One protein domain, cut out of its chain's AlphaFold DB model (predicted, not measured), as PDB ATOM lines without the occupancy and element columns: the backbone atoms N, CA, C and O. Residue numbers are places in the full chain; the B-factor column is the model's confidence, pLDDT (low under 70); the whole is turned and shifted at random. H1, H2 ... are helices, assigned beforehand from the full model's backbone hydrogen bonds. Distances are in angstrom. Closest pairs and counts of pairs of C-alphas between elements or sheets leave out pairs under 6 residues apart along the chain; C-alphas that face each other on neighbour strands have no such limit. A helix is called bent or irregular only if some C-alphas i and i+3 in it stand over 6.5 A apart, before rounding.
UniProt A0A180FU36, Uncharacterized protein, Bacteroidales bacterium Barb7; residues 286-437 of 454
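This is residues 286 to 437 of the 454 residues of an uncharacterized protein of Bacteroidales bacterium Barb7 (UniProt A0A180FU36). One long helix, H6, runs along much of an elongated, loose domain; at its beginning it joins a larger lobe of H2, H3, H4 and H5, and near its other end lie the small H7 and H8. H1 crosses H6 between these two ends. The 152 printed residues include eight named helices, H1 to H8 in chain order, and no named strand: the class is all helix. The radius of gyration of the C-alphas is 18.7 A, and the spans are 55 by 32 by 21 A.

H6, residues 377 to 411, is 50.7 A long and ends at C-alpha 411 (-41.850, 9.361, 41.199). It has a kink of 25 degrees near residue 384 and is only just irregular, C-alphas 378 and 381 being 7.0 A apart. H2, residues 304 to 328, measures 36.1 A. H1 is residues 288 to 302, from C-alpha 288 (-36.361, 0.596, 21.155). H3 is 331 to 340, H4 347 to 354, H5 364 to 373, H7 416 to 419 and H8 425 to 435.

H2, the hub, touches H6 with residues 307 to 313 alone, closest at the C-alphas of Val 310 and Thr 386, 5.6 A. H5 and H6 form a helical hairpin. H1 touches H6, C-alphas of Leu 295 and Leu 397 closest at 6.7 A. H7 touches H6; H8 is near H6. Every O i to N i+4 pair is within hydrogen-bond range in H3, H4, H5 and H8, against 10 of 11 in H1, 18 of 21 in H2 and 29 of 31 in H6; H7 is too short for one.

The C-alphas farthest apart, of Leu 328 and Asp 411, are 57.1 A apart. The printed part has no cut, and no link is long. Its mean pLDDT is 73.3, with residues 288 to 308 among those under 70.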
ATOM      1  N   TYR A 286     -42.101   2.605  24.237       79.50
ATOM      2  CA  TYR A 286     -40.663   2.632  24.462       79.50
ATOM      3  C   TYR A 286     -39.908   2.637  23.116       79.50
ATOM      4  O   TYR A 286     -40.055   1.690  22.342       79.50
ATOM      5  N   PRO A 287     -39.089   3.661  22.802       72.38
ATOM      6  CA  PRO A 287     -38.470   3.809  21.490       72.38
ATOM      7  C   PRO A 287     -37.206   2.944  21.408       72.38
ATOM      8  O   PRO A 287     -36.089   3.439  21.575       72.38
ATOM      9  N   LYS A 288     -37.402   1.640  21.164       68.38
ATOM     10  CA  LYS A 288     -36.361   0.596  21.155       68.38
ATOM     11  C   LYS A 288     -35.138   0.977  20.311       68.38
ATOM     12  O   LYS A 288     -34.022   0.918  20.813       68.38
ATOM     13  N   GLU A 289     -35.341   1.403  19.067       64.06
ATOM     14  CA  GLU A 289     -34.252   1.658  18.108       64.06
ATOM     15  C   GLU A 289     -33.387   2.864  18.499       64.06
ATOM     16  O   GLU A 289     -32.166   2.763  18.592       64.06
ATOM     17  N   GLN A 290     -34.021   3.995  18.824       65.12
ATOM     18  CA  GLN A 290     -33.316   5.240  19.157       65.12
ATOM     19  C   GLN A 290     -32.607   5.162  20.514       65.12
ATOM     20  O   GLN A 290     -31.604   5.840  20.738       65.12
ATOM     21  N   LEU A 291     -33.120   4.360  21.451       64.44
ATOM     22  CA  LEU A 291     -32.438   4.105  22.718       64.44
ATOM     23  C   LEU A 291     -31.354   3.037  22.588       64.44
ATOM     24  O   LEU A 291     -30.363   3.150  23.294       64.44
ATOM     25  N   ALA A 292     -31.471   2.060  21.685       60.53
ATOM     26  CA  ALA A 292     -30.444   1.036  21.487       60.53
ATOM     27  C   ALA A 292     -29.100   1.623  21.020       60.53
ATOM     28  O   ALA A 292     -28.061   1.269  21.570       60.53
ATOM     29  N   GLU A 293     -29.098   2.566  20.074       64.06
ATOM     30  CA  GLU A 293     -27.860   3.250  19.649       64.06
ATOM     31  C   GLU A 293     -27.222   4.031  20.802       64.06
ATOM     32  O   GLU A 293     -26.023   3.950  21.067       64.06
ATOM     33  N   ASN A 294     -28.066   4.728  21.555       64.19
ATOM     34  CA  ASN A 294     -27.672   5.488  22.728       64.19
ATOM     35  C   ASN A 294     -27.120   4.601  23.857       64.19
ATOM     36  O   ASN A 294     -26.167   4.979  24.528       64.19
ATOM     37  N   LEU A 295     -27.720   3.429  24.062       62.53
ATOM     38  CA  LEU A 295     -27.326   2.424  25.045       62.53
ATOM     39  C   LEU A 295     -25.975   1.799  24.718       62.53
ATOM     40  O   LEU A 295     -25.170   1.553  25.614       62.53
ATOM     41  N   PHE A 296     -25.716   1.575  23.434       62.94
ATOM     42  CA  PHE A 296     -24.433   1.068  22.988       62.94
ATOM     43  C   PHE A 296     -23.322   2.100  23.191       62.94
ATOM     44  O   PHE A 296     -22.244   1.741  23.660       62.94
ATOM     45  N   GLN A 297     -23.604   3.383  22.945       64.12
ATOM     46  CA  GLN A 297     -22.647   4.451  23.233       64.12
ATOM     47  C   GLN A 297     -22.288   4.513  24.727       64.12
ATOM     48  O   GLN A 297     -21.116   4.622  25.060       64.12
ATOM     49  N   ILE A 298     -23.263   4.327  25.630       57.88
ATOM     50  CA  ILE A 298     -23.009   4.235  27.083       57.88
ATOM     51  C   ILE A 298     -22.046   3.086  27.404       57.88
ATOM     52  O   ILE A 298     -21.144   3.246  28.221       57.88
ATOM     53  N   ALA A 299     -22.224   1.925  26.774       57.38
ATOM     54  CA  ALA A 299     -21.344   0.784  27.000       57.38
ATOM     55  C   ALA A 299     -19.898   1.077  26.546       57.38
ATOM     56  O   ALA A 299     -18.955   0.712  27.247       57.38
ATOM     57  N   ILE A 300     -19.724   1.794  25.428       60.94
ATOM     58  CA  ILE A 300     -18.411   2.248  24.940       60.94
ATOM     59  C   ILE A 300     -17.780   3.267  25.895       60.94
ATOM     60  O   ILE A 300     -16.607   3.127  26.227       60.94
ATOM     61  N   ASP A 301     -18.545   4.258  26.355       58.59
ATOM     62  CA  ASP A 301     -18.030   5.335  27.207       58.59
ATOM     63  C   ASP A 301     -17.603   4.821  28.597       58.59
ATOM     64  O   ASP A 301     -16.684   5.363  29.209       58.59
ATOM     65  N   VAL A 302     -18.255   3.764  29.102       53.84
ATOM     66  CA  VAL A 302     -17.974   3.178  30.423       53.84
ATOM     67  C   VAL A 302     -16.857   2.130  30.373       53.84
ATOM     68  O   VAL A 302     -16.043   2.072  31.292       53.84
ATOM     69  N   GLU A 303     -16.796   1.296  29.329       52.59
ATOM     70  CA  GLU A 303     -15.771   0.250  29.188       52.59
ATOM     71  C   GLU A 303     -15.201   0.191  27.750       52.59
ATOM     72  O   GLU A 303     -15.450  -0.774  27.011       52.59
ATOM     73  N   PRO A 304     -14.392   1.189  27.338       59.88
ATOM     74  CA  PRO A 304     -13.922   1.322  25.957       59.88
ATOM     75  C   PRO A 304     -13.088   0.122  25.487       59.88
ATOM     76  O   PRO A 304     -13.247  -0.332  24.356       59.88
ATOM     77  N   ASP A 305     -12.281  -0.477  26.364       58.09
ATOM     78  CA  ASP A 305     -11.427  -1.627  26.025       58.09
ATOM     79  C   ASP A 305     -12.221  -2.906  25.707       58.09
ATOM     80  O   ASP A 305     -11.765  -3.777  24.956       58.09
ATOM     81  N   LYS A 306     -13.419  -3.042  26.290       58.50
ATOM     82  CA  LYS A 306     -14.291  -4.211  26.108       58.50
ATOM     83  C   LYS A 306     -15.264  -4.007  24.951       58.50
ATOM     84  O   LYS A 306     -15.418  -4.914  24.133       58.50
ATOM     85  N   PHE A 307     -15.886  -2.830  24.847       63.25
ATOM     86  CA  PHE A 307     -16.862  -2.531  23.791       63.25
ATOM     87  C   PHE A 307     -16.228  -2.007  22.495       63.25
ATOM     88  O   PHE A 307     -16.829  -2.155  21.433       63.25
ATOM     89  N   GLY A 308     -14.979  -1.533  22.521       64.88
ATOM     90  CA  GLY A 308     -14.200  -1.256  21.308       64.88
ATOM     91  C   GLY A 308     -14.016  -2.509  20.442       64.88
ATOM     92  O   GLY A 308     -14.287  -2.486  19.242       64.88
ATOM     93  N   LYS A 309     -13.710  -3.656  21.068       74.56
ATOM     94  CA  LYS A 309     -13.615  -4.962  20.383       74.56
ATOM     95  C   LYS A 309     -14.945  -5.434  19.793       74.56
ATOM     96  O   LYS A 309     -14.969  -6.169  18.809       74.56
ATOM     97  N   VAL A 310     -16.066  -5.021  20.389       76.62
ATOM     98  CA  VAL A 310     -17.404  -5.320  19.865       76.62
ATOM     99  C   VAL A 310     -17.627  -4.598  18.536       76.62
ATOM    100  O   VAL A 310     -18.123  -5.215  17.593       76.62
ATOM    101  N   GLU A 311     -17.221  -3.331  18.432       80.00
ATOM    102  CA  GLU A 311     -17.313  -2.553  17.191       80.00
ATOM    103  C   GLU A 311     -16.396  -3.121  16.096       80.00
ATOM    104  O   GLU A 311     -16.818  -3.271  14.946       80.00
ATOM    105  N   GLU A 312     -15.168  -3.504  16.454       82.50
ATOM    106  CA  GLU A 312     -14.220  -4.152  15.538       82.50
ATOM    107  C   GLU A 312     -14.785  -5.457  14.969       82.50
ATOM    108  O   GLU A 312     -14.845  -5.643  13.751       82.50
ATOM    109  N   HIS A 313     -15.268  -6.351  15.836       84.25
ATOM    110  CA  HIS A 313     -15.839  -7.627  15.413       84.25
ATOM    111  C   HIS A 313     -17.161  -7.467  14.653       84.25
ATOM    112  O   HIS A 313     -17.433  -8.256  13.748       84.25
ATOM    113  N   SER A 314     -17.970  -6.452  14.982       84.62
ATOM    114  CA  SER A 314     -19.193  -6.109  14.245       84.62
ATOM    115  C   SER A 314     -18.880  -5.707  12.799       84.62
ATOM    116  O   SER A 314     -19.522  -6.183  11.863       84.62
ATOM    117  N   LYS A 315     -17.836  -4.897  12.590       86.75
ATOM    118  CA  LYS A 315     -17.367  -4.535  11.244       86.75
ATOM    119  C   LYS A 315     -16.748  -5.722  10.512       86.75
ATOM    120  O   LYS A 315     -16.950  -5.857   9.311       86.75
ATOM    121  N   LEU A 316     -16.035  -6.595  11.223       86.25
ATOM    122  CA  LEU A 316     -15.332  -7.740  10.643       86.25
ATOM    123  C   LEU A 316     -16.280  -8.694   9.908       86.25
ATOM    124  O   LEU A 316     -16.062  -8.971   8.731       86.25
ATOM    125  N   TRP A 317     -17.354  -9.162  10.554       87.50
ATOM    126  CA  TRP A 317     -18.287 -10.089   9.896       87.50
ATOM    127  C   TRP A 317     -19.073  -9.413   8.764       87.50
ATOM    128  O   TRP A 317     -19.367 -10.051   7.754       87.50
ATOM    129  N   LEU A 318     -19.398  -8.123   8.913       88.44
ATOM    130  CA  LEU A 318     -20.121  -7.368   7.893       88.44
ATOM    131  C   LEU A 318     -19.252  -7.149   6.649       88.44
ATOM    132  O   LEU A 318     -19.738  -7.277   5.528       88.44
ATOM    133  N   ASN A 319     -17.966  -6.853   6.839       87.81
ATOM    134  CA  ASN A 319     -17.004  -6.748   5.746       87.81
ATOM    135  C   ASN A 319     -16.796  -8.104   5.070       87.81
ATOM    136  O   ASN A 319     -16.852  -8.170   3.850       87.81
ATOM    137  N   ALA A 320     -16.686  -9.192   5.841       85.88
ATOM    138  CA  ALA A 320     -16.622 -10.541   5.283       85.88
ATOM    139  C   ALA A 320     -17.847 -10.859   4.403       85.88
ATOM    140  O   ALA A 320     -17.704 -11.411   3.314       85.88
ATOM    141  N   LEU A 321     -19.048 -10.456   4.830       85.38
ATOM    142  CA  LEU A 321     -20.270 -10.617   4.041       85.38
ATOM    143  C   LEU A 321     -20.263  -9.758   2.761       85.38
ATOM    144  O   LEU A 321     -20.652 -10.244   1.702       85.38
ATOM    145  N   LYS A 322     -19.789  -8.506   2.831       87.19
ATOM    146  CA  LYS A 322     -19.635  -7.619   1.659       87.19
ATOM    147  C   LYS A 322     -18.597  -8.134   0.663       87.19
ATOM    148  O   LYS A 322     -18.817  -8.064  -0.541       87.19
ATOM    149  N   ASP A 323     -17.492  -8.685   1.149       86.38
ATOM    150  CA  ASP A 323     -16.454  -9.268   0.302       86.38
ATOM    151  C   ASP A 323     -16.966 -10.512  -0.432       86.38
ATOM    152  O   ASP A 323     -16.618 -10.734  -1.592       86.38
ATOM    153  N   LEU A 324     -17.820 -11.307   0.217       85.31
ATOM    154  CA  LEU A 324     -18.495 -12.442  -0.410       85.31
ATOM    155  C   LEU A 324     -19.501 -12.001  -1.484       85.31
ATOM    156  O   LEU A 324     -19.513 -12.589  -2.566       85.31
ATOM    157  N   ASP A 325     -20.276 -10.944  -1.226       85.50
ATOM    158  CA  ASP A 325     -21.200 -10.343  -2.204       85.50
ATOM    159  C   ASP A 325     -20.446  -9.839  -3.447       85.50
ATOM    160  O   ASP A 325     -20.779 -10.189  -4.579       85.50
ATOM    161  N   ASN A 326     -19.333  -9.129  -3.240       83.31
ATOM    162  CA  ASN A 326     -18.479  -8.629  -4.321       83.31
ATOM    163  C   ASN A 326     -17.813  -9.748  -5.141       83.31
ATOM    164  O   ASN A 326     -17.597  -9.587  -6.345       83.31
ATOM    165  N   LYS A 327     -17.464 -10.874  -4.505       82.69
ATOM    166  CA  LYS A 327     -16.848 -12.030  -5.177       82.69
ATOM    167  C   LYS A 327     -17.845 -12.817  -6.019       82.69
ATOM    168  O   LYS A 327     -17.485 -13.259  -7.107       82.69
ATOM    169  N   LEU A 328     -19.065 -13.007  -5.521       80.38
ATOM    170  CA  LEU A 328     -20.077 -13.835  -6.180       80.38
ATOM    171  C   LEU A 328     -20.935 -13.045  -7.174       80.38
ATOM    172  O   LEU A 328     -21.453 -13.649  -8.108       80.38
ATOM    173  N   LYS A 329     -21.047 -11.715  -7.015       75.12
ATOM    174  CA  LYS A 329     -21.773 -10.769  -7.893       75.12
ATOM    175  C   LYS A 329     -23.257 -11.088  -8.140       75.12
ATOM    176  O   LYS A 329     -23.902 -10.393  -8.920       75.12
ATOM    177  N   ASP A 330     -23.791 -12.095  -7.458       80.62
ATOM    178  CA  ASP A 330     -25.181 -12.529  -7.497       80.62
ATOM    179  C   ASP A 330     -25.626 -12.915  -6.077       80.62
ATOM    180  O   ASP A 330     -25.063 -13.819  -5.438       80.62
ATOM    181  N   ARG A 331     -26.654 -12.217  -5.585       78.69
ATOM    182  CA  ARG A 331     -27.195 -12.388  -4.233       78.69
ATOM    183  C   ARG A 331     -27.909 -13.718  -4.038       78.69
ATOM    184  O   ARG A 331     -27.870 -14.259  -2.932       78.69
ATOM    185  N   GLU A 332     -28.522 -14.281  -5.076       80.81
ATOM    186  CA  GLU A 332     -29.165 -15.593  -4.963       80.81
ATOM    187  C   GLU A 332     -28.130 -16.705  -4.800       80.81
ATOM    188  O   GLU A 332     -28.325 -17.642  -4.018       80.81
ATOM    189  N   ILE A 333     -27.008 -16.594  -5.515       83.25
ATOM    190  CA  ILE A 333     -25.898 -17.545  -5.422       83.25
ATOM    191  C   ILE A 333     -25.246 -17.454  -4.040       83.25
ATOM    192  O   ILE A 333     -25.036 -18.488  -3.400       83.25
ATOM    193  N   LEU A 334     -25.001 -16.236  -3.544       84.25
ATOM    194  CA  LEU A 334     -24.510 -16.006  -2.183       84.25
ATOM    195  C   LEU A 334     -25.442 -16.635  -1.139       84.25
ATOM    196  O   LEU A 334     -24.984 -17.371  -0.264       84.25
ATOM    197  N   TYR A 335     -26.750 -16.400  -1.251       86.38
ATOM    198  CA  TYR A 335     -27.729 -16.957  -0.322       86.38
ATOM    199  C   TYR A 335     -27.737 -18.491  -0.337       86.38
ATOM    200  O   TYR A 335     -27.687 -19.116   0.726       86.38
ATOM    201  N   LYS A 336     -27.733 -19.121  -1.521       84.62
ATOM    202  CA  LYS A 336     -27.671 -20.587  -1.654       84.62
ATOM    203  C   LYS A 336     -26.404 -21.158  -1.009       84.62
ATOM    204  O   LYS A 336     -26.484 -22.147  -0.280       84.62
ATOM    205  N   GLN A 337     -25.249 -20.524  -1.211       82.62
ATOM    206  CA  GLN A 337     -23.990 -20.967  -0.601       82.62
ATOM    207  C   GLN A 337     -23.974 -20.784   0.921       82.62
ATOM    208  O   GLN A 337     -23.522 -21.679   1.639       82.62
ATOM    209  N   LEU A 338     -24.508 -19.678   1.440       83.69
ATOM    210  CA  LEU A 338     -24.654 -19.469   2.881       83.69
ATOM    211  C   LEU A 338     -25.617 -20.493   3.502       83.69
ATOM    212  O   LEU A 338     -25.325 -21.044   4.565       83.69
ATOM    213  N   ARG A 339     -26.725 -20.816   2.822       83.06
ATOM    214  CA  ARG A 339     -27.687 -21.845   3.249       83.06
ATOM    215  C   ARG A 339     -27.051 -23.229   3.325       83.06
ATOM    216  O   ARG A 339     -27.233 -23.918   4.327       83.06
ATOM    217  N   ASN A 340     -26.228 -23.589   2.343       82.56
ATOM    218  CA  ASN A 340     -25.466 -24.843   2.357       82.56
ATOM    219  C   ASN A 340     -24.460 -24.913   3.521       82.56
ATOM    220  O   ASN A 340     -24.175 -25.998   4.016       82.56
ATOM    221  N   ASN A 341     -23.968 -23.765   3.997       77.62
ATOM    222  CA  ASN A 341     -23.084 -23.659   5.162       77.62
ATOM    223  C   ASN A 341     -23.834 -23.491   6.503       77.62
ATOM    224  O   ASN A 341     -23.203 -23.273   7.538       77.62
ATOM    225  N   GLY A 342     -25.167 -23.618   6.513       74.69
ATOM    226  CA  GLY A 342     -25.979 -23.646   7.735       74.69
ATOM    227  C   GLY A 342     -26.683 -22.337   8.109       74.69
ATOM    228  O   GLY A 342     -27.092 -22.193   9.266       74.69
ATOM    229  N   LEU A 343     -26.838 -21.395   7.169       76.00
ATOM    230  CA  LEU A 343     -27.687 -20.207   7.338       76.00
ATOM    231  C   LEU A 343     -29.159 -20.610   7.542       76.00
ATOM    232  O   LEU A 343     -29.695 -21.427   6.789       76.00
ATOM    233  N   LYS A 344     -29.820 -20.018   8.543       73.69
ATOM    234  CA  LYS A 344     -31.233 -20.279   8.878       73.69
ATOM    235  C   LYS A 344     -32.195 -19.158   8.488       73.69
ATOM    236  O   LYS A 344     -33.396 -19.399   8.427       73.69
ATOM    237  N   VAL A 345     -31.691 -17.944   8.293       69.44
ATOM    238  CA  VAL A 345     -32.515 -16.754   8.034       69.44
ATOM    239  C   VAL A 345     -32.943 -16.641   6.572       69.44
ATOM    240  O   VAL A 345     -32.269 -17.155   5.684       69.44
ATOM    241  N   LEU A 346     -34.054 -15.939   6.338       78.00
ATOM    242  CA  LEU A 346     -34.614 -15.669   5.011       78.00
ATOM    243  C   LEU A 346     -33.744 -14.683   4.203       78.00
ATOM    244  O   LEU A 346     -33.016 -13.884   4.806       78.00
ATOM    245  N   PRO A 347     -33.857 -14.652   2.858       76.81
ATOM    246  CA  PRO A 347     -33.095 -13.730   2.007       76.81
ATOM    247  C   PRO A 347     -33.273 -12.258   2.403       76.81
ATOM    248  O   PRO A 347     -32.297 -11.522   2.529       76.81
ATOM    249  N   THR A 348     -34.502 -11.860   2.741       76.81
ATOM    250  CA  THR A 348     -34.847 -10.502   3.200       76.81
ATOM    251  C   THR A 348     -34.071 -10.075   4.449       76.81
ATOM    252  O   THR A 348     -33.705  -8.907   4.611       76.81
ATOM    253  N   THR A 349     -33.773 -11.028   5.335       74.75
ATOM    254  CA  THR A 349     -32.991 -10.796   6.555       74.75
ATOM    255  C   THR A 349     -31.504 -10.652   6.239       74.75
ATOM    256  O   THR A 349     -30.825  -9.836   6.862       74.75
ATOM    257  N   VAL A 350     -30.998 -11.382   5.242       78.38
ATOM    258  CA  VAL A 350     -29.628 -11.206   4.734       78.38
ATOM    259  C   VAL A 350     -29.475  -9.825   4.087       78.38
ATOM    260  O   VAL A 350     -28.513  -9.118   4.378       78.38
ATOM    261  N   ASP A 351     -30.468  -9.366   3.322       79.94
ATOM    262  CA  ASP A 351     -30.495  -7.998   2.784       79.94
ATOM    263  C   ASP A 351     -30.533  -6.925   3.886       79.94
ATOM    264  O   ASP A 351     -29.970  -5.835   3.741       79.94
ATOM    265  N   ALA A 352     -31.186  -7.207   5.015       77.94
ATOM    266  CA  ALA A 352     -31.167  -6.324   6.179       77.94
ATOM    267  C   ALA A 352     -29.777  -6.247   6.844       77.94
ATOM    268  O   ALA A 352     -29.429  -5.205   7.404       77.94
ATOM    269  N   TYR A 353     -28.955  -7.298   6.748       82.38
ATOM    270  CA  TYR A 353     -27.581  -7.279   7.262       82.38
ATOM    271  C   TYR A 353     -26.701  -6.288   6.497       82.38
ATOM    272  O   TYR A 353     -25.985  -5.511   7.124       82.38
ATOM    273  N   PHE A 354     -26.821  -6.223   5.167       78.50
ATOM    274  CA  PHE A 354     -26.082  -5.248   4.353       78.50
ATOM    275  C   PHE A 354     -26.434  -3.794   4.673       78.50
ATOM    276  O   PHE A 354     -25.576  -2.916   4.578       78.50
ATOM    277  N   ARG A 355     -27.679  -3.545   5.097       73.00
ATOM    278  CA  ARG A 355     -28.160  -2.225   5.528       73.00
ATOM    279  C   ARG A 355     -27.619  -1.794   6.895       73.00
ATOM    280  O   ARG A 355     -27.855  -0.663   7.301       73.00
ATOM    281  N   GLY A 356     -26.903  -2.667   7.608       66.69
ATOM    282  CA  GLY A 356     -26.332  -2.353   8.919       66.69
ATOM    283  C   GLY A 356     -27.374  -2.218  10.032       66.69
ATOM    284  O   GLY A 356     -27.049  -1.723  11.104       66.69
ATOM    285  N   ALA A 357     -28.605  -2.694   9.810       65.75
ATOM    286  CA  ALA A 357     -29.696  -2.604  10.784       65.75
ATOM    287  C   ALA A 357     -29.410  -3.373  12.091       65.75
ATOM    288  O   ALA A 357     -30.091  -3.182  13.095       65.75
ATOM    289  N   ARG A 358     -28.418  -4.276  12.092       71.06
ATOM    290  CA  ARG A 358     -28.010  -5.069  13.258       71.06
ATOM    291  C   ARG A 358     -26.488  -5.137  13.368       71.06
ATOM    292  O   ARG A 358     -25.801  -5.336  12.372       71.06
ATOM    293  N   LYS A 359     -25.970  -5.056  14.600       78.00
ATOM    294  CA  LYS A 359     -24.527  -5.160  14.897       78.00
ATOM    295  C   LYS A 359     -23.973  -6.583  14.762       78.00
ATOM    296  O   LYS A 359     -22.791  -6.732  14.461       78.00
ATOM    297  N   PHE A 360     -24.799  -7.615  14.951       81.19
ATOM    298  CA  PHE A 360     -24.435  -9.024  14.748       81.19
ATOM    299  C   PHE A 360     -25.584  -9.818  14.105       81.19
ATOM    300  O   PHE A 360     -26.749  -9.450  14.299       81.19
ATOM    301  N   PRO A 361     -25.290 -10.938  13.411       75.62
ATOM    302  CA  PRO A 361     -26.311 -11.848  12.893       75.62
ATOM    303  C   PRO A 361     -27.164 -12.434  14.015       75.62
ATOM    304  O   PRO A 361     -26.678 -12.624  15.134       75.62
ATOM    305  N   MET A 362     -28.419 -12.769  13.711       69.62
ATOM    306  CA  MET A 362     -29.377 -13.262  14.706       69.62
ATOM    307  C   MET A 362     -28.899 -14.584  15.312       69.62
ATOM    308  O   MET A 362     -28.611 -14.653  16.513       69.62
ATOM    309  N   PHE A 363     -28.672 -15.606  14.486       72.38
ATOM    310  CA  PHE A 363     -28.213 -16.898  14.975       72.38
ATOM    311  C   PHE A 363     -26.689 -17.029  14.934       72.38
ATOM    312  O   PHE A 363     -25.978 -16.395  14.155       72.38
ATOM    313  N   ASN A 364     -26.156 -17.870  15.822       72.88
ATOM    314  CA  ASN A 364     -24.728 -18.190  15.815       72.88
ATOM    315  C   ASN A 364     -24.348 -19.054  14.608       72.88
ATOM    316  O   ASN A 364     -23.214 -18.965  14.153       72.88
ATOM    317  N   CYS A 365     -25.279 -19.857  14.084       73.44
ATOM    318  CA  CYS A 365     -25.066 -20.616  12.853       73.44
ATOM    319  C   CYS A 365     -24.931 -19.700  11.634       73.44
ATOM    320  O   CYS A 365     -24.060 -19.957  10.818       73.44
ATOM    321  N   ASP A 366     -25.684 -18.597  11.562       73.69
ATOM    322  CA  ASP A 366     -25.571 -17.636  10.457       73.69
ATOM    323  C   ASP A 366     -24.205 -16.949  10.456       73.69
ATOM    324  O   ASP A 366     -23.519 -16.909   9.441       73.69
ATOM    325  N   LEU A 367     -23.768 -16.469  11.627       80.69
ATOM    326  CA  LEU A 367     -22.430 -15.902  11.793       80.69
ATOM    327  C   LEU A 367     -21.343 -16.924  11.422       80.69
ATOM    328  O   LEU A 367     -20.364 -16.570  10.770       80.69
ATOM    329  N   LYS A 368     -21.518 -18.191  11.822       81.06
ATOM    330  CA  LYS A 368     -20.585 -19.266  11.475       81.06
ATOM    331  C   LYS A 368     -20.554 -19.504   9.965       81.06
ATOM    332  O   LYS A 368     -19.471 -19.574   9.405       81.06
ATOM    333  N   ALA A 369     -21.714 -19.576   9.313       83.44
ATOM    334  CA  ALA A 369     -21.834 -19.799   7.875       83.44
ATOM    335  C   ALA A 369     -21.133 -18.697   7.066       83.44
ATOM    336  O   ALA A 369     -20.382 -19.000   6.141       83.44
ATOM    337  N   ILE A 370     -21.310 -17.431   7.465       85.56
ATOM    338  CA  ILE A 370     -20.646 -16.277   6.839       85.56
ATOM    339  C   ILE A 370     -19.125 -16.372   7.002       85.56
ATOM    340  O   ILE A 370     -18.391 -16.248   6.024       85.56
ATOM    341  N   LEU A 371     -18.637 -16.621   8.222       86.62
ATOM    342  CA  LEU A 371     -17.197 -16.679   8.488       86.62
ATOM    343  C   LEU A 371     -16.526 -17.913   7.871       86.62
ATOM    344  O   LEU A 371     -15.391 -17.802   7.423       86.62
ATOM    345  N   ILE A 372     -17.208 -19.061   7.800       85.81
ATOM    346  CA  ILE A 372     -16.716 -20.251   7.085       85.81
ATOM    347  C   ILE A 372     -16.553 -19.927   5.602       85.81
ATOM    348  O   ILE A 372     -15.473 -20.126   5.051       85.81
ATOM    349  N   LEU A 373     -17.598 -19.386   4.966       86.38
ATOM    350  CA  LEU A 373     -17.572 -19.086   3.536       86.38
ATOM    351  C   LEU A 373     -16.519 -18.016   3.198       86.38
ATOM    352  O   LEU A 373     -15.895 -18.068   2.142       86.38
ATOM    353  N   ALA A 374     -16.265 -17.085   4.122       84.56
ATOM    354  CA  ALA A 374     -15.212 -16.077   4.006       84.56
ATOM    355  C   ALA A 374     -13.791 -16.594   4.323       84.56
ATOM    356  O   ALA A 374     -12.833 -15.832   4.188       84.56
ATOM    357  N   GLY A 375     -13.627 -17.851   4.754       83.88
ATOM    358  CA  GLY A 375     -12.328 -18.423   5.133       83.88
ATOM    359  C   GLY A 375     -11.783 -17.937   6.484       83.88
ATOM    360  O   GLY A 375     -10.581 -17.996   6.725       83.88
ATOM    361  N   GLN A 376     -12.648 -17.443   7.372       85.44
ATOM    362  CA  GLN A 376     -12.310 -16.830   8.666       85.44
ATOM    363  C   GLN A 376     -12.834 -17.629   9.875       85.44
ATOM    364  O   GLN A 376     -13.069 -17.070  10.949       85.44
ATOM    365  N   GLU A 377     -13.012 -18.949   9.740       83.81
ATOM    366  CA  GLU A 377     -13.590 -19.797  10.798       83.81
ATOM    367  C   GLU A 377     -12.836 -19.697  12.138       83.81
ATOM    368  O   GLU A 377     -13.462 -19.668  13.198       83.81
ATOM    369  N   ALA A 378     -11.507 -19.546  12.109       80.62
ATOM    370  CA  ALA A 378     -10.669 -19.442  13.308       80.62
ATOM    371  C   ALA A 378     -11.051 -18.273  14.243       80.62
ATOM    372  O   ALA A 378     -10.773 -18.311  15.443       80.62
ATOM    373  N   ILE A 379     -11.707 -17.236  13.716       81.69
ATOM    374  CA  ILE A 379     -12.084 -16.025  14.458       81.69
ATOM    375  C   ILE A 379     -13.494 -16.159  15.070       81.69
ATOM    376  O   ILE A 379     -13.857 -15.406  15.979       81.69
ATOM    377  N   PHE A 380     -14.273 -17.172  14.664       80.50
ATOM    378  CA  PHE A 380     -15.650 -17.392  15.124       80.50
ATOM    379  C   PHE A 380     -15.768 -17.457  16.652       80.50
ATOM    380  O   PHE A 380     -16.682 -16.855  17.213       80.50
ATOM    381  N   GLY A 381     -14.838 -18.138  17.334       73.81
ATOM    382  CA  GLY A 381     -14.839 -18.240  18.798       73.81
ATOM    383  C   GLY A 381     -14.803 -16.868  19.480       73.81
ATOM    384  O   GLY A 381     -15.661 -16.566  20.308       73.81
ATOM    385  N   LYS A 382     -13.886 -15.997  19.040       79.56
ATOM    386  CA  LYS A 382     -13.710 -14.640  19.583       79.56
ATOM    387  C   LYS A 382     -14.901 -13.730  19.265       79.56
ATOM    388  O   LYS A 382     -15.365 -12.996  20.134       79.56
ATOM    389  N   VAL A 383     -15.445 -13.807  18.048       79.88
ATOM    390  CA  VAL A 383     -16.612 -12.996  17.640       79.88
ATOM    391  C   VAL A 383     -17.879 -13.449  18.367       79.88
ATOM    392  O   VAL A 383     -18.719 -12.629  18.738       79.88
ATOM    393  N   LYS A 384     -18.019 -14.754  18.625       74.00
ATOM    394  CA  LYS A 384     -19.128 -15.311  19.405       74.00
ATOM    395  C   LYS A 384     -19.108 -14.808  20.849       74.00
ATOM    396  O   LYS A 384     -20.167 -14.474  21.379       74.00
ATOM    397  N   GLU A 385     -17.934 -14.730  21.473       69.31
ATOM    398  CA  GLU A 385     -17.780 -14.178  22.824       69.31
ATOM    399  C   GLU A 385     -18.159 -12.696  22.879       69.31
ATOM    400  O   GLU A 385     -18.963 -12.305  23.724       69.31
ATOM    401  N   THR A 386     -17.688 -11.880  21.930       73.50
ATOM    402  CA  THR A 386     -18.059 -10.456  21.876       73.50
ATOM    403  C   THR A 386     -19.529 -10.236  21.537       73.50
ATOM    404  O   THR A 386     -20.154  -9.347  22.108       73.50
ATOM    405  N   LYS A 387     -20.120 -11.068  20.666       72.62
ATOM    406  CA  LYS A 387     -21.565 -11.049  20.387       72.62
ATOM    407  C   LYS A 387     -22.362 -11.351  21.655       72.62
ATOM    408  O   LYS A 387     -23.357 -10.684  21.933       72.62
ATOM    409  N   ARG A 388     -21.935 -12.355  22.428       64.94
ATOM    410  CA  ARG A 388     -22.578 -12.718  23.695       64.94
ATOM    411  C   ARG A 388     -22.491 -11.575  24.701       64.94
ATOM    412  O   ARG A 388     -23.514 -11.242  25.292       64.94
ATOM    413  N   LEU A 389     -21.309 -10.975  24.853       61.88
ATOM    414  CA  LEU A 389     -21.092  -9.820  25.722       61.88
ATOM    415  C   LEU A 389     -22.021  -8.666  25.326       61.88
ATOM    416  O   LEU A 389     -22.832  -8.244  26.146       61.88
ATOM    417  N   TYR A 390     -21.993  -8.253  24.056       65.25
ATOM    418  CA  TYR A 390     -22.862  -7.207  23.515       65.25
ATOM    419  C   TYR A 390     -24.339  -7.479  23.806       65.25
ATOM    420  O   TYR A 390     -24.999  -6.647  24.416       65.25
ATOM    421  N   ASN A 391     -24.850  -8.659  23.447       62.78
ATOM    422  CA  ASN A 391     -26.253  -8.995  23.676       62.78
ATOM    423  C   ASN A 391     -26.607  -8.940  25.167       62.78
ATOM    424  O   ASN A 391     -27.603  -8.325  25.533       62.78
ATOM    425  N   SER A 392     -25.780  -9.533  26.034       53.03
ATOM    426  CA  SER A 392     -26.039  -9.545  27.479       53.03
ATOM    427  C   SER A 392     -26.051  -8.143  28.087       53.03
ATOM    428  O   SER A 392     -26.950  -7.820  28.864       53.03
ATOM    429  N   THR A 393     -25.112  -7.281  27.690       60.56
ATOM    430  CA  THR A 393     -25.018  -5.917  28.205       60.56
ATOM    431  C   THR A 393     -26.118  -5.028  27.643       60.56
ATOM    432  O   THR A 393     -26.737  -4.293  28.401       60.56
ATOM    433  N   MET A 394     -26.423  -5.119  26.347       62.19
ATOM    434  CA  MET A 394     -27.504  -4.341  25.737       62.19
ATOM    435  C   MET A 394     -28.870  -4.710  26.309       62.19
ATOM    436  O   MET A 394     -29.695  -3.825  26.531       62.19
ATOM    437  N   ILE A 395     -29.091  -5.993  26.614       58.62
ATOM    438  CA  ILE A 395     -30.278  -6.443  27.343       58.62
ATOM    439  C   ILE A 395     -30.273  -5.838  28.747       58.62
ATOM    440  O   ILE A 395     -31.220  -5.146  29.104       58.62
ATOM    441  N   ALA A 396     -29.208  -6.024  29.534       55.53
ATOM    442  CA  ALA A 396     -29.139  -5.513  30.905       55.53
ATOM    443  C   ALA A 396     -29.336  -3.989  30.987       55.53
ATOM    444  O   ALA A 396     -30.089  -3.507  31.833       55.53
ATOM    445  N   LEU A 397     -28.723  -3.230  30.077       62.69
ATOM    446  CA  LEU A 397     -28.876  -1.783  30.001       62.69
ATOM    447  C   LEU A 397     -30.273  -1.372  29.519       62.69
ATOM    448  O   LEU A 397     -30.855  -0.442  30.072       62.69
ATOM    449  N   GLY A 398     -30.839  -2.070  28.530       65.25
ATOM    450  CA  GLY A 398     -32.212  -1.840  28.075       65.25
ATOM    451  C   GLY A 398     -33.232  -2.059  29.192       65.25
ATOM    452  O   GLY A 398     -34.120  -1.229  29.384       65.25
ATOM    453  N   ARG A 399     -33.052  -3.126  29.978       65.94
ATOM    454  CA  ARG A 399     -33.840  -3.421  31.184       65.94
ATOM    455  C   ARG A 399     -33.667  -2.324  32.236       65.94
ATOM    456  O   ARG A 399     -34.658  -1.781  32.720       65.94
ATOM    457  N   GLY A 400     -32.421  -1.949  32.531       62.88
ATOM    458  CA  GLY A 400     -32.083  -0.899  33.496       62.88
ATOM    459  C   GLY A 400     -32.726   0.447  33.157       62.88
ATOM    460  O   GLY A 400     -33.455   0.998  33.977       62.88
ATOM    461  N   ILE A 401     -32.559   0.933  31.924       69.12
ATOM    462  CA  ILE A 401     -33.164   2.200  31.486       69.12
ATOM    463  C   ILE A 401     -34.685   2.144  31.536       69.12
ATOM    464  O   ILE A 401     -35.321   3.103  31.965       69.12
ATOM    465  N   LYS A 402     -35.299   1.037  31.118       72.19
ATOM    466  CA  LYS A 402     -36.756   0.901  31.144       72.19
ATOM    467  C   LYS A 402     -37.318   0.963  32.570       72.19
ATOM    468  O   LYS A 402     -38.381   1.550  32.769       72.19
ATOM    469  N   GLN A 403     -36.602   0.420  33.556       68.88
ATOM    470  CA  GLN A 403     -36.955   0.561  34.974       68.88
ATOM    471  C   GLN A 403     -36.713   1.982  35.493       68.88
ATOM    472  O   GLN A 403     -37.572   2.523  36.179       68.88
ATOM    473  N   GLU A 404     -35.607   2.632  35.128       71.62
ATOM    474  CA  GLU A 404     -35.370   4.024  35.530       71.62
ATOM    475  C   GLU A 404     -36.402   4.984  34.920       71.62
ATOM    476  O   GLU A 404     -36.883   5.881  35.605       71.62
ATOM    477  N   LEU A 405     -36.828   4.761  33.672       74.31
ATOM    478  CA  LEU A 405     -37.933   5.504  33.058       74.31
ATOM    479  C   LEU A 405     -39.257   5.262  33.783       74.31
ATOM    480  O   LEU A 405     -40.025   6.202  33.961       74.31
ATOM    481  N   LYS A 406     -39.524   4.029  34.229       74.81
ATOM    482  CA  LYS A 406     -40.690   3.715  35.066       74.81
ATOM    483  C   LYS A 406     -40.656   4.525  36.366       74.81
ATOM    484  O   LYS A 406     -41.649   5.162  36.708       74.81
ATOM    485  N   SER A 407     -39.523   4.525  37.066       74.94
ATOM    486  CA  SER A 407     -39.319   5.296  38.299       74.94
ATOM    487  C   SER A 407     -39.418   6.805  38.068       74.94
ATOM    488  O   SER A 407     -40.019   7.512  38.873       74.94
ATOM    489  N   PHE A 408     -38.918   7.304  36.937       78.12
ATOM    490  CA  PHE A 408     -39.046   8.710  36.574       78.12
ATOM    491  C   PHE A 408     -40.499   9.099  36.273       78.12
ATOM    492  O   PHE A 408     -40.970  10.122  36.759       78.12
ATOM    493  N   LEU A 409     -41.233   8.276  35.519       79.50
ATOM    494  CA  LEU A 409     -42.639   8.532  35.186       79.50
ATOM    495  C   LEU A 409     -43.560   8.482  36.414       79.50
ATOM    496  O   LEU A 409     -44.556   9.198  36.437       79.50
ATOM    497  N   LYS A 410     -43.236   7.657  37.416       76.56
ATOM    498  CA  LYS A 410     -44.009   7.544  38.661       76.56
ATOM    499  C   LYS A 410     -43.644   8.598  39.697       76.56
ATOM    500  O   LYS A 410     -44.515   9.291  40.210       76.56
ATOM    501  N   ASP A 411     -42.352   8.699  39.994       77.06
ATOM    502  CA  ASP A 411     -41.850   9.361  41.199       77.06
ATOM    503  C   ASP A 411     -40.928  10.549  40.875       77.06
ATOM    504  O   ASP A 411     -40.377  11.180  41.777       77.06
ATOM    505  N   ASN A 412     -40.725  10.870  39.589       76.19
ATOM    506  CA  ASN A 412     -39.814  11.922  39.117       76.19
ATOM    507  C   ASN A 412     -38.377  11.763  39.664       76.19
ATOM    508  O   ASN A 412     -37.672  12.736  39.978       76.19
ATOM    509  N   THR A 413     -37.956  10.504  39.818       73.25
ATOM    510  CA  THR A 413     -36.631  10.103  40.297       73.25
ATOM    511  C   THR A 413     -35.729   9.731  39.124       73.25
ATOM    512  O   THR A 413     -36.147   9.056  38.186       73.25
ATOM    513  N   LEU A 414     -34.485  10.212  39.158       66.38
ATOM    514  CA  LEU A 414     -33.444   9.838  38.201       66.38
ATOM    515  C   LEU A 414     -32.634   8.696  38.801       66.38
ATOM    516  O   LEU A 414     -32.197   8.804  39.945       66.38
ATOM    517  N   GLY A 415     -32.438   7.631  38.031       64.00
ATOM    518  CA  GLY A 415     -31.507   6.574  38.395       64.00
ATOM    519  C   GLY A 415     -30.084   6.858  37.913       64.00
ATOM    520  O   GLY A 415     -29.815   7.821  37.183       64.00
ATOM    521  N   ASP A 416     -29.162   6.007  38.353       63.06
ATOM    522  CA  ASP A 416     -27.727   6.178  38.138       63.06
ATOM    523  C   ASP A 416     -27.331   6.059  36.660       63.06
ATOM    524  O   ASP A 416     -26.379   6.717  36.226       63.06
ATOM    525  N   ILE A 417     -28.038   5.244  35.865       62.16
ATOM    526  CA  ILE A 417     -27.734   5.048  34.439       62.16
ATOM    527  C   ILE A 417     -28.037   6.331  33.662       62.16
ATOM    528  O   ILE A 417     -27.205   6.789  32.874       62.16
ATOM    529  N   LEU A 418     -29.199   6.946  33.900       62.09
ATOM    530  CA  LEU A 418     -29.580   8.206  33.261       62.09
ATOM    531  C   LEU A 418     -28.723   9.380  33.766       62.09
ATOM    532  O   LEU A 418     -28.316  10.225  32.962       62.09
ATOM    533  N   HIS A 419     -28.356   9.398  35.053       62.97
ATOM    534  CA  HIS A 419     -27.468  10.422  35.617       62.97
ATOM    535  C   HIS A 419     -26.066  10.400  34.987       62.97
ATOM    536  O   HIS A 419     -25.537  11.449  34.619       62.97
ATOM    537  N   LYS A 420     -25.468   9.215  34.790       59.38
ATOM    538  CA  LYS A 420     -24.148   9.058  34.141       59.38
ATOM    539  C   LYS A 420     -24.091   9.596  32.706       59.38
ATOM    540  O   LYS A 420     -23.007   9.837  32.191       59.38
ATOM    541  N   ARG A 421     -25.245   9.819  32.073       58.22
ATOM    542  CA  ARG A 421     -25.373  10.376  30.721       58.22
ATOM    543  C   ARG A 421     -25.670  11.883  30.713       58.22
ATOM    544  O   ARG A 421     -26.073  12.428  29.690       58.22
ATOM    545  N   ASN A 422     -25.503  12.561  31.849       57.09
ATOM    546  CA  ASN A 422     -25.823  13.979  32.023       57.09
ATOM    547  C   ASN A 422     -27.296  14.317  31.718       57.09
ATOM    548  O   ASN A 422     -27.618  15.460  31.380       57.09
ATOM    549  N   PHE A 423     -28.217  13.346  31.828       55.47
ATOM    550  CA  PHE A 423     -29.640  13.667  31.778       55.47
ATOM    551  C   PHE A 423     -30.022  14.388  33.066       55.47
ATOM    552  O   PHE A 423     -30.012  13.820  34.156       55.47
ATOM    553  N   THR A 424     -30.402  15.653  32.927       64.81
ATOM    554  CA  THR A 424     -31.138  16.368  33.967       64.81
ATOM    555  C   THR A 424     -32.612  15.977  33.901       64.81
ATOM    556  O   THR A 424     -33.092  15.486  32.872       64.81
ATOM    557  N   LYS A 425     -33.362  16.225  34.983       69.56
ATOM    558  CA  LYS A 425     -34.814  15.976  35.003       69.56
ATOM    559  C   LYS A 425     -35.509  16.694  33.843       69.56
ATOM    560  O   LYS A 425     -36.355  16.119  33.175       69.56
ATOM    561  N   GLU A 426     -35.077  17.916  33.546       67.88
ATOM    562  CA  GLU A 426     -35.595  18.734  32.448       67.88
ATOM    563  C   GLU A 426     -35.303  18.131  31.068       67.88
ATOM    564  O   GLU A 426     -36.186  18.082  30.211       67.88
ATOM    565  N   THR A 427     -34.082  17.635  30.845       62.50
ATOM    566  CA  THR A 427     -33.706  16.983  29.583       62.50
ATOM    567  C   THR A 427     -34.461  15.673  29.386       62.50
ATOM    568  O   THR A 427     -34.907  15.383  28.274       62.50
ATOM    569  N   LEU A 428     -34.657  14.899  30.456       68.38
ATOM    570  CA  LEU A 428     -35.411  13.650  30.405       68.38
ATOM    571  C   LEU A 428     -36.905  13.892  30.159       68.38
ATOM    572  O   LEU A 428     -37.492  13.210  29.323       68.38
ATOM    573  N   SER A 429     -37.501  14.909  30.788       70.75
ATOM    574  CA  SER A 429     -38.882  15.321  30.506       70.75
ATOM    575  C   SER A 429     -39.062  15.730  29.045       70.75
ATOM    576  O   SER A 429     -39.951  15.211  28.371       70.75
ATOM    577  N   LYS A 430     -38.160  16.561  28.501       70.81
ATOM    578  CA  LYS A 430     -38.178  16.938  27.074       70.81
ATOM    579  C   LYS A 430     -38.009  15.729  26.153       70.81
ATOM    580  O   LYS A 430     -38.639  15.659  25.098       70.81
ATOM    581  N   PHE A 431     -37.163  14.768  26.532       69.12
ATOM    582  CA  PHE A 431     -37.003  13.518  25.795       69.12
ATOM    583  C   PHE A 431     -38.301  12.703  25.796       69.12
ATOM    584  O   PHE A 431     -38.751  12.288  24.730       69.12
ATOM    585  N   ILE A 432     -38.932  12.521  26.957       76.12
ATOM    586  CA  ILE A 432     -40.183  11.768  27.098       76.12
ATOM    587  C   ILE A 432     -41.309  12.433  26.307       76.12
ATOM    588  O   ILE A 432     -42.002  11.757  25.555       76.12
ATOM    589  N   GLU A 433     -41.476  13.748  26.401       76.06
ATOM    590  CA  GLU A 433     -42.513  14.466  25.652       76.06
ATOM    591  C   GLU A 433     -42.314  14.360  24.138       76.06
ATOM    592  O   GLU A 433     -43.273  14.144  23.397       76.06
ATOM    593  N   ARG A 434     -41.065  14.450  23.669       74.31
ATOM    594  CA  ARG A 434     -40.755  14.436  22.235       74.31
ATOM    595  C   ARG A 434     -40.730  13.034  21.628       74.31
ATOM    596  O   ARG A 434     -41.077  12.871  20.460       74.31
ATOM    597  N   LYS A 435     -40.235  12.038  22.367       73.81
ATOM    598  CA  LYS A 435     -39.925  10.691  21.851       73.81
ATOM    599  C   LYS A 435     -40.843   9.603  22.388       73.81
ATOM    600  O   LYS A 435     -40.989   8.577  21.733       73.81
ATOM    601  N   MET A 436     -41.481   9.837  23.527       80.69
ATOM    602  CA  MET A 436     -42.441   8.932  24.159       80.69
ATOM    603  C   MET A 436     -43.753   9.664  24.476       80.69
ATOM    604  O   MET A 436     -44.199   9.624  25.628       80.69
ATOM    605  N   PRO A 437     -44.364  10.382  23.510       84.31
ATOM    606  CA  PRO A 437     -45.579  11.135  23.788       84.31
ATOM    607  C   PRO A 437     -46.680  10.193  24.275       84.31
ATOM    608  O   PRO A 437     -46.754   9.035  23.856       84.31
TER     609      PRO A 437